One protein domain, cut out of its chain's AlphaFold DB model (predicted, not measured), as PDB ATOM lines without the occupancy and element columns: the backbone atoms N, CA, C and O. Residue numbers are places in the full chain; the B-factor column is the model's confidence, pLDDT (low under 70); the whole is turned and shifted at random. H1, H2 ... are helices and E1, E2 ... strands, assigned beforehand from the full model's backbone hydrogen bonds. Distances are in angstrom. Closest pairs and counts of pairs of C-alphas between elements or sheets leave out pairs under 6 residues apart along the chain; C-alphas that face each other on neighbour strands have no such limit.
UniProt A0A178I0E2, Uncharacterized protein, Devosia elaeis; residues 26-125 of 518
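AT A GLANCE: This is residues 26 to 125 of the 518 residues of an uncharacterized protein of Devosia elaeis (UniProt A0A178I0E2). A strongly twisted sheet of four strands has two helices, H1 and H2, over one face, making two layers, helices on one face of a sheet; a third helix, H3, grazes the edge strand E4. H1 is over E2, and H2 is mainly over E3. The 100 printed residues hold H1 E1 E2 E3 E4 H2 H3 in chain order, of mixed class. The sheet, order E1 E2 E3 E4, is antiparallel and a meander, each strand the antiparallel neighbour of the one before. The whole is compact, radius of gyration of the C-alphas 13.6 A, spanning 43 by 33 by 22 A.

HOW THE PARTS SIT: E1, residues 47 to 51, and E2, residues 57 to 62, form a hairpin with N 49 and O 59 at 2.8 A. E3, residues 65 to 74, forms a hairpin with E2, N 60 and O 67 at 2.8 A, and another with E4, residues 77 to 85, N 70 and O 81 at 2.8 A. H2, residues 91 to 106, runs along the strands at a height over the sheet of 9.1 A; C-alphas 70 and 98 are the closest to E3, 6.2 A. H1, residues 30 to 42, runs along E2 at 18 degrees on the local plane; C-alphas 40 and 62 are closest, 5.6 A. H3, residues 114 to 123, only grazes the sheet, C-alphas 83 and 117 being 6.2 A apart. H2 and H3 are close but not clearly touching, closest C-alphas 97 and 120, 7.9 A, at a steep tilt of 55 degrees, opposite ways. H1 and H2 are only just apart, closest 8.0 A. In H1, H2 and H3 every O i to N i+4 pair is within hydrogen-bond range.

IN THESE COORDINATES: H1 starts at C-alpha 30, (78.013, 71.866, 55.925), and is 18.5 A long. E1 measures 13.4 A, E2 16.3 A, E3 28.2 A and E4 24.9 A. H2 is 22.6 A long, and H3, 14.3 A, ends at C-alpha 123, (79.948, 77.866, 79.390).

THE WHOLE: The C-alphas of Asp 42 and Ile 109 are the two farthest apart, 42.8 A. The printed part has no cut. The links are tight, but for the short one from H2 to H3. The mean pLDDT of the printed part is 85.5, with residues 43 to 44, 63 to 64, 107 and 109 under 70.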
ATOM      1  N   ILE A  26      88.601  78.733  51.867       90.62
ATOM      2  CA  ILE A  26      87.210  78.753  51.396       90.62
ATOM      3  C   ILE A  26      86.269  79.096  52.549       90.62
ATOM      4  O   ILE A  26      86.643  79.021  53.718       90.62
ATOM      5  N   THR A  27      85.034  79.472  52.238       92.38
ATOM      6  CA  THR A  27      83.984  79.557  53.258       92.38
ATOM      7  C   THR A  27      83.552  78.145  53.623       92.38
ATOM      8  O   THR A  27      82.997  77.434  52.788       92.38
ATOM      9  N   ILE A  28      83.804  77.729  54.863       91.56
ATOM     10  CA  ILE A  28      83.445  76.390  55.318       91.56
ATOM     11  C   ILE A  28      81.931  76.336  55.551       91.56
ATOM     12  O   ILE A  28      81.362  77.129  56.305       91.56
ATOM     13  N   THR A  29      81.285  75.389  54.872       92.75
ATOM     14  CA  THR A  29      79.845  75.096  54.936       92.75
ATOM     15  C   THR A  29      79.604  73.647  55.361       92.75
ATOM     16  O   THR A  29      80.530  72.836  55.382       92.75
ATOM     17  N   GLN A  30      78.351  73.269  55.635       89.56
ATOM     18  CA  GLN A  30      78.013  71.866  55.925       89.56
ATOM     19  C   GLN A  30      78.376  70.921  54.768       89.56
ATOM     20  O   GLN A  30      78.904  69.834  54.993       89.56
ATOM     21  N   GLN A  31      78.202  71.368  53.518       88.19
ATOM     22  CA  GLN A  31      78.648  70.618  52.337       88.19
ATOM     23  C   GLN A  31      80.173  70.440  52.313       88.19
ATOM     24  O   GLN A  31      80.666  69.381  51.927       88.19
ATOM     25  N   THR A  32      80.921  71.448  52.780       88.44
ATOM     26  CA  THR A  32      82.384  71.378  52.912       88.44
ATOM     27  C   THR A  32      82.794  70.324  53.939       88.44
ATOM     28  O   THR A  32      83.684  69.527  53.662       88.44
ATOM     29  N   ILE A  33      82.121  70.269  55.094       89.75
ATOM     30  CA  ILE A  33      82.377  69.263  56.139       89.75
ATOM     31  C   ILE A  33      82.036  67.854  55.634       89.75
ATOM     32  O   ILE A  33      82.839  66.937  55.794       89.75
ATOM     33  N   ALA A  34      80.885  67.677  54.979       87.44
ATOM     34  CA  ALA A  34      80.462  66.386  54.434       87.44
ATOM     35  C   ALA A  34      81.410  65.875  53.336       87.44
ATOM     36  O   ALA A  34      81.736  64.688  53.293       87.44
ATOM     37  N   LYS A  35      81.887  66.768  52.459       88.00
ATOM     38  CA  LYS A  35      82.922  66.440  51.474       88.00
ATOM     39  C   LYS A  35      84.241  66.083  52.162       88.00
ATOM     40  O   LYS A  35      84.782  65.022  51.893       88.00
ATOM     41  N   ALA A  36      84.701  66.902  53.108       87.50
ATOM     42  CA  ALA A  36      85.956  66.659  53.811       87.50
ATOM     43  C   ALA A  36      85.953  65.335  54.595       87.50
ATOM     44  O   ALA A  36      86.986  64.680  54.691       87.50
ATOM     45  N   ARG A  37      84.793  64.917  55.122       86.25
ATOM     46  CA  ARG A  37      84.626  63.622  55.797       86.25
ATOM     47  C   ARG A  37      84.797  62.448  54.831       86.25
ATOM     48  O   ARG A  37      85.475  61.491  55.185       86.25
ATOM     49  N   ARG A  38      84.210  62.542  53.632       83.25
ATOM     50  CA  ARG A  38      84.354  61.530  52.569       83.25
ATOM     51  C   ARG A  38      85.791  61.461  52.065       83.25
ATOM     52  O   ARG A  38      86.410  60.412  52.155       83.25
ATOM     53  N   ASP A  39      86.361  62.604  51.686       83.69
ATOM     54  CA  ASP A  39      87.724  62.684  51.150       83.69
ATOM     55  C   ASP A  39      88.772  62.157  52.155       83.69
ATOM     56  O   ASP A  39      89.742  61.500  51.774       83.69
ATOM     57  N   ALA A  40      88.579  62.401  53.457       81.50
ATOM     58  CA  ALA A  40      89.465  61.889  54.505       81.50
ATOM     59  C   ALA A  40      89.340  60.372  54.728       81.50
ATOM     60  O   ALA A  40      90.341  59.726  55.052       81.50
ATOM     61  N   ALA A  41      88.137  59.814  54.563       74.12
ATOM     62  CA  ALA A  41      87.877  58.383  54.692       74.12
ATOM     63  C   ALA A  41      88.403  57.603  53.477       74.12
ATOM     64  O   ALA A  41      89.117  56.614  53.649       74.12
ATOM     65  N   ASP A  42      88.120  58.095  52.270       72.88
ATOM     66  CA  ASP A  42      88.424  57.411  51.010       72.88
ATOM     67  C   ASP A  42      89.927  57.420  50.698       72.88
ATOM     68  O   ASP A  42      90.488  56.415  50.264       72.88
ATOM     69  N   ALA A  43      90.614  58.536  50.963       65.06
ATOM     70  CA  ALA A  43      92.024  58.697  50.605       65.06
ATOM     71  C   ALA A  43      93.004  58.432  51.764       65.06
ATOM     72  O   ALA A  43      94.213  58.584  51.583       65.06
ATOM     73  N   LYS A  44      92.510  58.128  52.983       63.03
ATOM     74  CA  LYS A  44      93.288  58.180  54.249       63.03
ATOM     75  C   LYS A  44      94.153  59.450  54.369       63.03
ATOM     76  O   LYS A  44      95.185  59.464  55.049       63.03
ATOM     77  N   ALA A  45      93.750  60.525  53.694       70.69
ATOM     78  CA  ALA A  45      94.559  61.714  53.501       70.69
ATOM     79  C   ALA A  45      94.364  62.692  54.661       70.69
ATOM     80  O   ALA A  45      93.274  62.834  55.217       70.69
ATOM     81  N   ARG A  46      95.443  63.386  55.030       83.12
ATOM     82  CA  ARG A  46      95.414  64.469  56.017       83.12
ATOM     83  C   ARG A  46      95.525  65.795  55.284       83.12
ATOM     84  O   ARG A  46      96.527  66.031  54.616       83.12
ATOM     85  N   PHE A  47      94.530  66.658  55.436       87.38
ATOM     86  CA  PHE A  47      94.539  67.988  54.834       87.38
ATOM     87  C   PHE A  47      93.885  69.022  55.753       87.38
ATOM     88  O   PHE A  47      93.171  68.689  56.699       87.38
ATOM     89  N   GLU A  48      94.172  70.292  55.495       91.75
ATOM     90  CA  GLU A  48      93.645  71.432  56.244       91.75
ATOM     91  C   GLU A  48      92.831  72.318  55.295       91.75
ATOM     92  O   GLU A  48      93.175  72.459  54.124       91.75
ATOM     93  N   ILE A  49      91.762  72.929  55.800       92.00
ATOM     94  CA  ILE A  49      90.967  73.942  55.101       92.00
ATOM     95  C   ILE A  49      90.886  75.161  56.016       92.00
ATOM     96  O   ILE A  49      90.500  75.035  57.175       92.00
ATOM     97  N   THR A  50      91.252  76.342  55.524       92.62
ATOM     98  CA  THR A  50      91.133  77.587  56.302       92.62
ATOM     99  C   THR A  50      89.810  78.270  55.991       92.62
ATOM    100  O   THR A  50      89.480  78.453  54.818       92.62
ATOM    101  N   ASP A  51      89.082  78.685  57.027       94.31
ATOM    102  CA  ASP A  51      87.828  79.417  56.861       94.31
ATOM    103  C   ASP A  51      88.084  80.887  56.513       94.31
ATOM    104  O   ASP A  51      88.862  81.578  57.175       94.31
ATOM    105  N   VAL A  52      87.408  81.384  55.477       89.94
ATOM    106  CA  VAL A  52      87.513  82.794  55.059       89.94
ATOM    107  C   VAL A  52      86.721  83.725  55.984       89.94
ATOM    108  O   VAL A  52      87.126  84.870  56.178       89.94
ATOM    109  N   GLN A  53      85.624  83.252  56.585       90.00
ATOM    110  CA  GLN A  53      84.754  84.088  57.422       90.00
ATOM    111  C   GLN A  53      85.292  84.291  58.848       90.00
ATOM    112  O   GLN A  53      85.015  85.324  59.453       90.00
ATOM    113  N   ALA A  54      86.093  83.364  59.377       91.38
ATOM    114  CA  ALA A  54      86.789  83.514  60.655       91.38
ATOM    115  C   ALA A  54      88.312  83.357  60.490       91.38
ATOM    116  O   ALA A  54      88.838  82.244  60.571       91.38
ATOM    117  N   PRO A  55      89.060  84.465  60.310       88.31
ATOM    118  CA  PRO A  55      90.505  84.411  60.125       88.31
ATOM    119  C   PRO A  55      91.215  83.739  61.309       88.31
ATOM    120  O   PRO A  55      91.206  84.248  62.433       88.31
ATOM    121  N   GLY A  56      91.874  82.613  61.037       90.25
ATOM    122  CA  GLY A  56      92.549  81.778  62.035       90.25
ATOM    123  C   GLY A  56      91.824  80.465  62.337       90.25
ATOM    124  O   GLY A  56      92.445  79.577  62.914       90.25
ATOM    125  N   LEU A  57      90.566  80.298  61.914       96.00
ATOM    126  CA  LEU A  57      89.857  79.022  61.998       96.00
ATOM    127  C   LEU A  57      90.328  78.071  60.890       96.00
ATOM    128  O   LEU A  57      90.352  78.427  59.709       96.00
ATOM    129  N   ILE A  58      90.683  76.851  61.279       95.06
ATOM    130  CA  ILE A  58      91.132  75.788  60.382       95.06
ATOM    131  C   ILE A  58      90.324  74.524  60.674       95.06
ATOM    132  O   ILE A  58      90.231  74.087  61.820       95.06
ATOM    133  N   LEU A  59      89.774  73.912  59.630       94.00
ATOM    134  CA  LEU A  59      89.242  72.559  59.661       94.00
ATOM    135  C   LEU A  59      90.353  71.591  59.266       94.00
ATOM    136  O   LEU A  59      90.845  71.625  58.138       94.00
ATOM    137  N   ARG A  60      90.755  70.726  60.191       92.50
ATOM    138  CA  ARG A  60      91.742  69.679  59.944       92.50
ATOM    139  C   ARG A  60      91.028  68.356  59.719       92.50
ATOM    140  O   ARG A  60      90.364  67.855  60.623       92.50
ATOM    141  N   ALA A  61      91.197  67.790  58.534       88.81
ATOM    142  CA  ALA A  61      90.693  66.478  58.167       88.81
ATOM    143  C   ALA A  61      91.791  65.424  58.350       88.81
ATOM    144  O   ALA A  61      92.945  65.632  57.958       88.81
ATOM    145  N   GLY A  62      91.450  64.295  58.964       81.81
ATOM    146  CA  GLY A  62      92.344  63.154  59.103       81.81
ATOM    147  C   GLY A  62      91.582  61.831  59.162       81.81
ATOM    148  O   GLY A  62      90.357  61.827  59.263       81.81
ATOM    149  N   PRO A  63      92.301  60.695  59.149       69.19
ATOM    150  CA  PRO A  63      91.693  59.364  59.062       69.19
ATOM    151  C   PRO A  63      90.815  59.006  60.271       69.19
ATOM    152  O   PRO A  63      89.985  58.112  60.182       69.19
ATOM    153  N   THR A  64      90.992  59.693  61.402       67.38
ATOM    154  CA  THR A  64      90.227  59.481  62.640       67.38
ATOM    155  C   THR A  64      89.068  60.463  62.814       67.38
ATOM    156  O   THR A  64      88.344  60.365  63.798       67.38
ATOM    157  N   GLY A  65      88.901  61.434  61.910       80.62
ATOM    158  CA  GLY A  65      87.842  62.437  61.993       80.62
ATOM    159  C   GLY A  65      88.292  63.855  61.650       80.62
ATOM    160  O   GLY A  65      89.417  64.107  61.212       80.62
ATOM    161  N   LEU A  66      87.366  64.790  61.851       88.94
ATOM    162  CA  LEU A  66      87.513  66.208  61.533       88.94
ATOM    163  C   LEU A  66      87.588  67.028  62.822       88.94
ATOM    164  O   LEU A  66      86.754  66.872  63.715       88.94
ATOM    165  N   LEU A  67      88.570  67.922  62.904       91.88
ATOM    166  CA  LEU A  67      88.828  68.749  64.081       91.88
ATOM    167  C   LEU A  67      88.869  70.230  63.713       91.88
ATOM    168  O   LEU A  67      89.470  70.615  62.708       91.88
ATOM    169  N   TRP A  68      88.314  71.064  64.583       93.88
ATOM    170  CA  TRP A  68      88.501  72.506  64.545       93.88
ATOM    171  C   TRP A  68      89.814  72.898  65.222       93.88
ATOM    172  O   TRP A  68      90.132  72.449  66.327       93.88
ATOM    173  N   GLN A  69      90.568  73.777  64.574       94.50
ATOM    174  CA  GLN A  69      91.783  74.372  65.111       94.50
ATOM    175  C   GLN A  69      91.742  75.893  64.998       94.50
ATOM    176  O   GLN A  69      91.258  76.448  64.014       94.50
ATOM    177  N   PHE A  70      92.317  76.559  65.991       95.50
ATOM    178  CA  PHE A  70      92.552  77.990  65.994       95.50
ATOM    179  C   PHE A  70      94.050  78.271  65.867       95.50
ATOM    180  O   PHE A  70      94.849  77.906  66.730       95.50
ATOM    181  N   ARG A  71      94.441  78.926  64.774       93.56
ATOM    182  CA  ARG A  71      95.796  79.418  64.536       93.56
ATOM    183  C   ARG A  71      95.878  80.902  64.869       93.56
ATOM    184  O   ARG A  71      95.138  81.709  64.309       93.56
ATOM    185  N   PHE A  72      96.845  81.261  65.704       91.25
ATOM    186  CA  PHE A  72      97.127  82.647  66.068       91.25
ATOM    187  C   PHE A  72      98.624  82.884  66.260       91.25
ATOM    188  O   PHE A  72      99.409  81.942  66.333       91.25
ATOM    189  N   GLU A  73      99.027  84.148  66.329       85.88
ATOM    190  CA  GLU A  73     100.405  84.550  66.593       85.88
ATOM    191  C   GLU A  73     100.481  85.295  67.923       85.88
ATOM    192  O   GLU A  73      99.637  86.141  68.221       85.88
ATOM    193  N   MET A  74     101.484  84.966  68.732       73.69
ATOM    194  CA  MET A  74     101.752  85.646  69.992       73.69
ATOM    195  C   MET A  74     103.267  85.721  70.196       73.69
ATOM    196  O   MET A  74     103.955  84.711  70.063       73.69
ATOM    197  N   HIS A  75     103.794  86.914  70.488       74.94
ATOM    198  CA  HIS A  75     105.237  87.162  70.644       74.94
ATOM    199  C   HIS A  75     106.092  86.662  69.459       74.94
ATOM    200  O   HIS A  75     107.125  86.026  69.657       74.94
ATOM    201  N   GLY A  76     105.634  86.891  68.223       74.88
ATOM    202  CA  GLY A  76     106.345  86.468  67.009       74.88
ATOM    203  C   GLY A  76     106.343  84.953  66.759       74.88
ATOM    204  O   GLY A  76     107.024  84.479  65.852       74.88
ATOM    205  N   ARG A  77     105.610  84.165  67.563       76.25
ATOM    206  CA  ARG A  77     105.491  82.709  67.408       76.25
ATOM    207  C   ARG A  77     104.067  82.318  67.027       76.25
ATOM    208  O   ARG A  77     103.110  82.577  67.761       76.25
ATOM    209  N   GLY A  78     103.932  81.643  65.888       82.56
ATOM    210  CA  GLY A  78     102.676  81.032  65.461       82.56
ATOM    211  C   GLY A  78     102.319  79.831  66.337       82.56
ATOM    212  O   GLY A  78     103.085  78.876  66.430       82.56
ATOM    213  N   THR A  79     101.147  79.866  66.962       87.75
ATOM    214  CA  THR A  79     100.592  78.796  67.797       87.75
ATOM    215  C   THR A  79      99.337  78.223  67.140       87.75
ATOM    216  O   THR A  79      98.577  78.938  66.482       87.75
ATOM    217  N   ARG A  80      99.115  76.919  67.321       90.31
ATOM    218  CA  ARG A  80      97.878  76.227  66.943       90.31
ATOM    219  C   ARG A  80      97.244  75.624  68.192       90.31
ATOM    220  O   ARG A  80      97.941  74.972  68.963       90.31
ATOM    221  N   LEU A  81      95.946  75.833  68.356       92.56
ATOM    222  CA  LEU A  81      95.134  75.319  69.454       92.56
ATOM    223  C   LEU A  81      94.013  74.447  68.886       92.56
ATOM    224  O   LEU A  81      93.378  74.838  67.908       92.56
ATOM    225  N   VAL A  82      93.771  73.272  69.464       91.88
ATOM    226  CA  VAL A  82      92.663  72.397  69.047       91.88
ATOM    227  C   VAL A  82      91.409  72.794  69.818       91.88
ATOM    228  O   VAL A  82      91.402  72.759  71.042       91.88
ATOM    229  N   LEU A  83      90.343  73.162  69.107       90.06
ATOM    230  CA  LEU A  83      89.081  73.581  69.728       90.06
ATOM    231  C   LEU A  83      88.176  72.386  70.054       90.06
ATOM    232  O   LEU A  83      87.468  72.396  71.056       90.06
ATOM    233  N   GLY A  84      88.206  71.340  69.226       86.56
ATOM    234  CA  GLY A  84      87.369  70.150  69.404       86.56
ATOM    235  C   GLY A  84      86.941  69.526  68.082       86.56
ATOM    236  O   GLY A  84      87.413  69.930  67.016       86.56
ATOM    237  N   SER A  85      86.057  68.532  68.153       87.88
ATOM    238  CA  SER A  85      85.501  67.868  66.964       87.88
ATOM    239  C   SER A  85      84.482  68.750  66.239       87.88
ATOM    240  O   SER A  85      83.835  69.603  66.848       87.88
ATOM    241  N   VAL A  86      84.288  68.517  64.938       86.88
ATOM    242  CA  VAL A  86      83.153  69.098  64.193       86.88
ATOM    243  C   VAL A  86      81.796  68.596  64.676       86.88
ATOM    244  O   VAL A  86      80.794  69.272  64.473       86.88
ATOM    245  N   ASP A  87      81.772  67.427  65.315       85.25
ATOM    246  CA  ASP A  87      80.560  66.861  65.911       85.25
ATOM    247  C   ASP A  87      80.270  67.501  67.282       85.25
ATOM    248  O   ASP A  87      79.139  67.497  67.755       85.25
ATOM    249  N   GLU A  88      81.294  68.095  67.905       82.50
ATOM    250  CA  GLU A  88      81.192  68.820  69.172       82.50
ATOM    251  C   GLU A  88      80.791  70.283  68.945       82.50
ATOM    252  O   GLU A  88      79.944  70.806  69.665       82.50
ATOM    253  N   TRP A  89      81.359  70.950  67.934       88.06
ATOM    254  CA  TRP A  89      81.116  72.365  67.636       88.06
ATOM    255  C   TRP A  89      80.520  72.572  66.247       88.06
ATOM    256  O   TRP A  89      81.136  72.225  65.235       88.06
ATOM    257  N   SER A  90      79.377  73.257  66.191       90.81
ATOM    258  CA  SER A  90      78.841  73.774  64.935       90.81
ATOM    259  C   SER A  90      79.782  74.821  64.328       90.81
ATOM    260  O   SER A  90      80.606  75.435  65.009       90.81
ATOM    261  N   ILE A  91      79.628  75.071  63.024       92.62
ATOM    262  CA  ILE A  91      80.428  76.070  62.298       92.62
ATOM    263  C   ILE A  91      80.308  77.452  62.959       92.62
ATOM    264  O   ILE A  91      81.307  78.148  63.120       92.62
ATOM    265  N   ALA A  92      79.096  77.848  63.361       91.69
ATOM    266  CA  ALA A  92      78.852  79.145  63.986       91.69
ATOM    267  C   ALA A  92      79.571  79.271  65.340       91.69
ATOM    268  O   ALA A  92      80.232  80.278  65.595       91.69
ATOM    269  N   GLU A  93      79.511  78.229  66.170       90.12
ATOM    270  CA  GLU A  93      80.187  78.207  67.471       90.12
ATOM    271  C   GLU A  93      81.710  78.209  67.310       90.12
ATOM    272  O   GLU A  93      82.389  79.006  67.952       90.12
ATOM    273  N   ALA A  94      82.258  77.406  66.391       91.81
ATOM    274  CA  ALA A  94      83.695  77.381  66.114       91.81
ATOM    275  C   ALA A  94      84.222  78.753  65.651       91.81
ATOM    276  O   ALA A  94      85.305  79.181  66.060       91.81
ATOM    277  N   ARG A  95      83.442  79.487  64.846       95.62
ATOM    278  CA  ARG A  95      83.760  80.871  64.458       95.62
ATOM    279  C   ARG A  95      83.705  81.828  65.648       95.62
ATOM    280  O   ARG A  95      84.603  82.660  65.784       95.62
ATOM    281  N   SER A  96      82.702  81.697  66.517       92.00
ATOM    282  CA  SER A  96      82.588  82.508  67.738       92.00
ATOM    283  C   SER A  96      83.781  82.298  68.674       92.00
ATOM    284  O   SER A  96      84.385  83.273  69.114       92.00
ATOM    285  N   LEU A  97      84.200  81.045  68.884       92.06
ATOM    286  CA  LEU A  97      85.376  80.706  69.693       92.06
ATOM    287  C   LEU A  97      86.643  81.381  69.157       92.06
ATOM    288  O   LEU A  97      87.406  81.976  69.914       92.06
ATOM    289  N   VAL A  98      86.862  81.357  67.840       94.69
ATOM    290  CA  VAL A  98      88.008  82.049  67.228       94.69
ATOM    291  C   VAL A  98      87.925  83.564  67.421       94.69
ATOM    292  O   VAL A  98      88.939  84.194  67.724       94.69
ATOM    293  N   LEU A  99      86.741  84.168  67.290       92.00
ATOM    294  CA  LEU A  99      86.556  85.600  67.541       92.00
ATOM    295  C   LEU A  99      86.862  85.972  68.999       92.00
ATOM    296  O   LEU A  99      87.549  86.965  69.244       92.00
ATOM    297  N   GLU A 100      86.411  85.176  69.965       88.38
ATOM    298  CA  GLU A 100      86.698  85.374  71.390       88.38
ATOM    299  C   GLU A 100      88.180  85.178  71.715       88.38
ATOM    300  O   GLU A 100      88.795  86.045  72.340       88.38
ATOM    301  N   GLY A 101      88.796  84.110  71.201       87.75
ATOM    302  CA  GLY A 101      90.230  83.867  71.344       87.75
ATOM    303  C   GLY A 101      91.071  85.016  70.782       87.75
ATOM    304  O   GLY A 101      92.051  85.439  71.397       87.75
ATOM    305  N   ARG A 102      90.658  85.609  69.654       88.38
ATOM    306  CA  ARG A 102      91.305  86.810  69.101       88.38
ATOM    307  C   ARG A 102      91.138  88.037  69.994       88.38
ATOM    308  O   ARG A 102      92.097  88.796  70.124       88.38
ATOM    309  N   LYS A 103      89.973  88.238  70.625       83.81
ATOM    310  CA  LYS A 103      89.766  89.335  71.592       83.81
ATOM    311  C   LYS A 103      90.700  89.204  72.797       83.81
ATOM    312  O   LYS A 103      91.274  90.206  73.210       83.81
ATOM    313  N   LEU A 104      90.911  87.987  73.310       81.38
ATOM    314  CA  LEU A 104      91.846  87.734  74.416       81.38
ATOM    315  C   LEU A 104      93.287  88.121  74.061       81.38
ATOM    316  O   LEU A 104      93.971  88.766  74.859       81.38
ATOM    317  N   ILE A 105      93.717  87.777  72.844       83.44
ATOM    318  CA  ILE A 105      95.054  88.104  72.333       83.44
ATOM    319  C   ILE A 105      95.193  89.614  72.108       83.44
ATOM    320  O   ILE A 105      96.153  90.217  72.586       83.44
ATOM    321  N   ALA A 106      94.227  90.237  71.426       79.38
ATOM    322  CA  ALA A 106      94.240  91.673  71.144       79.38
ATOM    323  C   ALA A 106      94.205  92.516  72.430       79.38
ATOM    324  O   ALA A 106      94.917  93.512  72.536       79.38
ATOM    325  N   GLY A 107      93.427  92.084  73.427       68.38
ATOM    326  CA  GLY A 107      93.322  92.730  74.733       68.38
ATOM    327  C   GLY A 107      94.469  92.423  75.699       68.38
ATOM    328  O   GLY A 107      94.472  92.964  76.799       68.38
ATOM    329  N   ARG A 108      95.428  91.557  75.325       72.38
ATOM    330  CA  ARG A 108      96.540  91.094  76.183       72.38
ATOM    331  C   ARG A 108      96.082  90.544  77.545       72.38
ATOM    332  O   ARG A 108      96.794  90.668  78.534       72.38
ATOM    333  N   ILE A 109      94.895  89.936  77.590       65.12
ATOM    334  CA  ILE A 109      94.262  89.459  78.830       65.12
ATOM    335  C   ILE A 109      94.881  88.127  79.268       65.12
ATOM    336  O   ILE A 109      95.302  87.965  80.409       65.12
ATOM    337  N   ARG A 110      94.919  87.158  78.348       75.75
ATOM    338  CA  ARG A 110      95.426  85.793  78.552       75.75
ATOM    339  C   ARG A 110      95.701  85.162  77.184       75.75
ATOM    340  O   ARG A 110      95.077  85.534  76.191       75.75
ATOM    341  N   ARG A 111      96.612  84.188  77.120       81.81
ATOM    342  CA  ARG A 111      96.794  83.316  75.948       81.81
ATOM    343  C   ARG A 111      95.664  82.271  75.875       81.81
ATOM    344  O   ARG A 111      95.515  81.532  76.843       81.81
ATOM    345  N   PRO A 112      94.943  82.133  74.746       85.94
ATOM    346  CA  PRO A 112      94.041  81.001  74.534       85.94
ATOM    347  C   PRO A 112      94.818  79.677  74.581       85.94
ATOM    348  O   PRO A 112      95.768  79.476  73.818       85.94
ATOM    349  N   ASP A 113      94.433  78.796  75.496       85.06
ATOM    350  CA  ASP A 113      95.027  77.482  75.740       85.06
ATOM    351  C   ASP A 113      93.923  76.423  75.933       85.06
ATOM    352  O   ASP A 113      92.734  76.725  75.824       85.06
ATOM    353  N   ASP A 114      94.301  75.165  76.176       79.94
ATOM    354  CA  ASP A 114      93.338  74.063  76.320       79.94
ATOM    355  C   ASP A 114      92.373  74.262  77.506       79.94
ATOM    356  O   ASP A 114      91.247  73.766  77.475       79.94
ATOM    357  N   GLU A 115      92.790  75.012  78.534       77.75
ATOM    358  CA  GLU A 115      91.951  75.352  79.688       77.75
ATOM    359  C   GLU A 115      90.886  76.376  79.298       77.75
ATOM    360  O   GLU A 115      89.714  76.160  79.592       77.75
ATOM    361  N   TRP A 116      91.243  77.413  78.536       89.44
ATOM    362  CA  TRP A 116      90.250  78.320  77.956       89.44
ATOM    363  C   TRP A 116      89.238  77.570  77.072       89.44
ATOM    364  O   TRP A 116      88.037  77.814  77.170       89.44
ATOM    365  N   VAL A 117      89.675  76.601  76.257       86.19
ATOM    366  CA  VAL A 117      88.738  75.774  75.469       86.19
ATOM    367  C   VAL A 117      87.814  74.970  76.390       86.19
ATOM    368  O   VAL A 117      86.623  74.851  76.113       86.19
ATOM    369  N   HIS A 118      88.326  74.429  77.498       79.69
ATOM    370  CA  HIS A 118      87.504  73.731  78.487       79.69
ATOM    371  C   HIS A 118      86.494  74.660  79.181       79.69
ATOM    372  O   HIS A 118      85.328  74.294  79.298       79.69
ATOM    373  N   GLU A 119      86.890  75.878  79.558       79.38
ATOM    374  CA  GLU A 119      85.981  76.906  80.088       79.38
ATOM    375  C   GLU A 119      84.844  77.203  79.099       79.38
ATOM    376  O   GLU A 119      83.682  77.289  79.499       79.38
ATOM    377  N   MET A 120      85.155  77.288  77.800       87.81
ATOM    378  CA  MET A 120      84.149  77.488  76.752       87.81
ATOM    379  C   MET A 120      83.231  76.273  76.566       87.81
ATOM    380  O   MET A 120      82.036  76.432  76.314       87.81
ATOM    381  N   ARG A 121      83.743  75.046  76.738       86.25
ATOM    382  CA  ARG A 121      82.899  73.835  76.761       86.25
ATOM    383  C   ARG A 121      81.907  73.877  77.915       86.25
ATOM    384  O   ARG A 121      80.748  73.527  77.722       86.25
ATOM    385  N   VAL A 122      82.343  74.309  79.097       78.81
ATOM    386  CA  VAL A 122      81.471  74.427  80.273       78.81
ATOM    387  C   VAL A 122      80.445  75.549  80.080       78.81
ATOM    388  O   VAL A 122      79.263  75.332  80.335       78.81
ATOM    389  N   SER A 123      80.855  76.721  79.580       80.25
ATOM    390  CA  SER A 123      79.948  77.866  79.390       80.25
ATOM    391  C   SER A 123      78.854  77.602  78.353       80.25
ATOM    392  O   SER A 123      77.728  78.059  78.527       80.25
ATOM    393  N   MET A 124      79.159  76.823  77.309       80.44
ATOM    394  CA  MET A 124      78.195  76.416  76.281       80.44
ATOM    395  C   MET A 124      77.476  75.094  76.605       80.44
ATOM    396  O   MET A 124      76.804  74.536  75.741       80.44
ATOM    397  N   GLY A 125      77.613  74.571  77.831       79.12
ATOM    398  CA  GLY A 125      76.900  73.373  78.293       79.12
ATOM    399  C   GLY A 125      77.346  72.057  77.641       79.12
ATOM    400  O   GLY A 125      76.627  71.064  77.717       79.12
TER     401      GLY A 125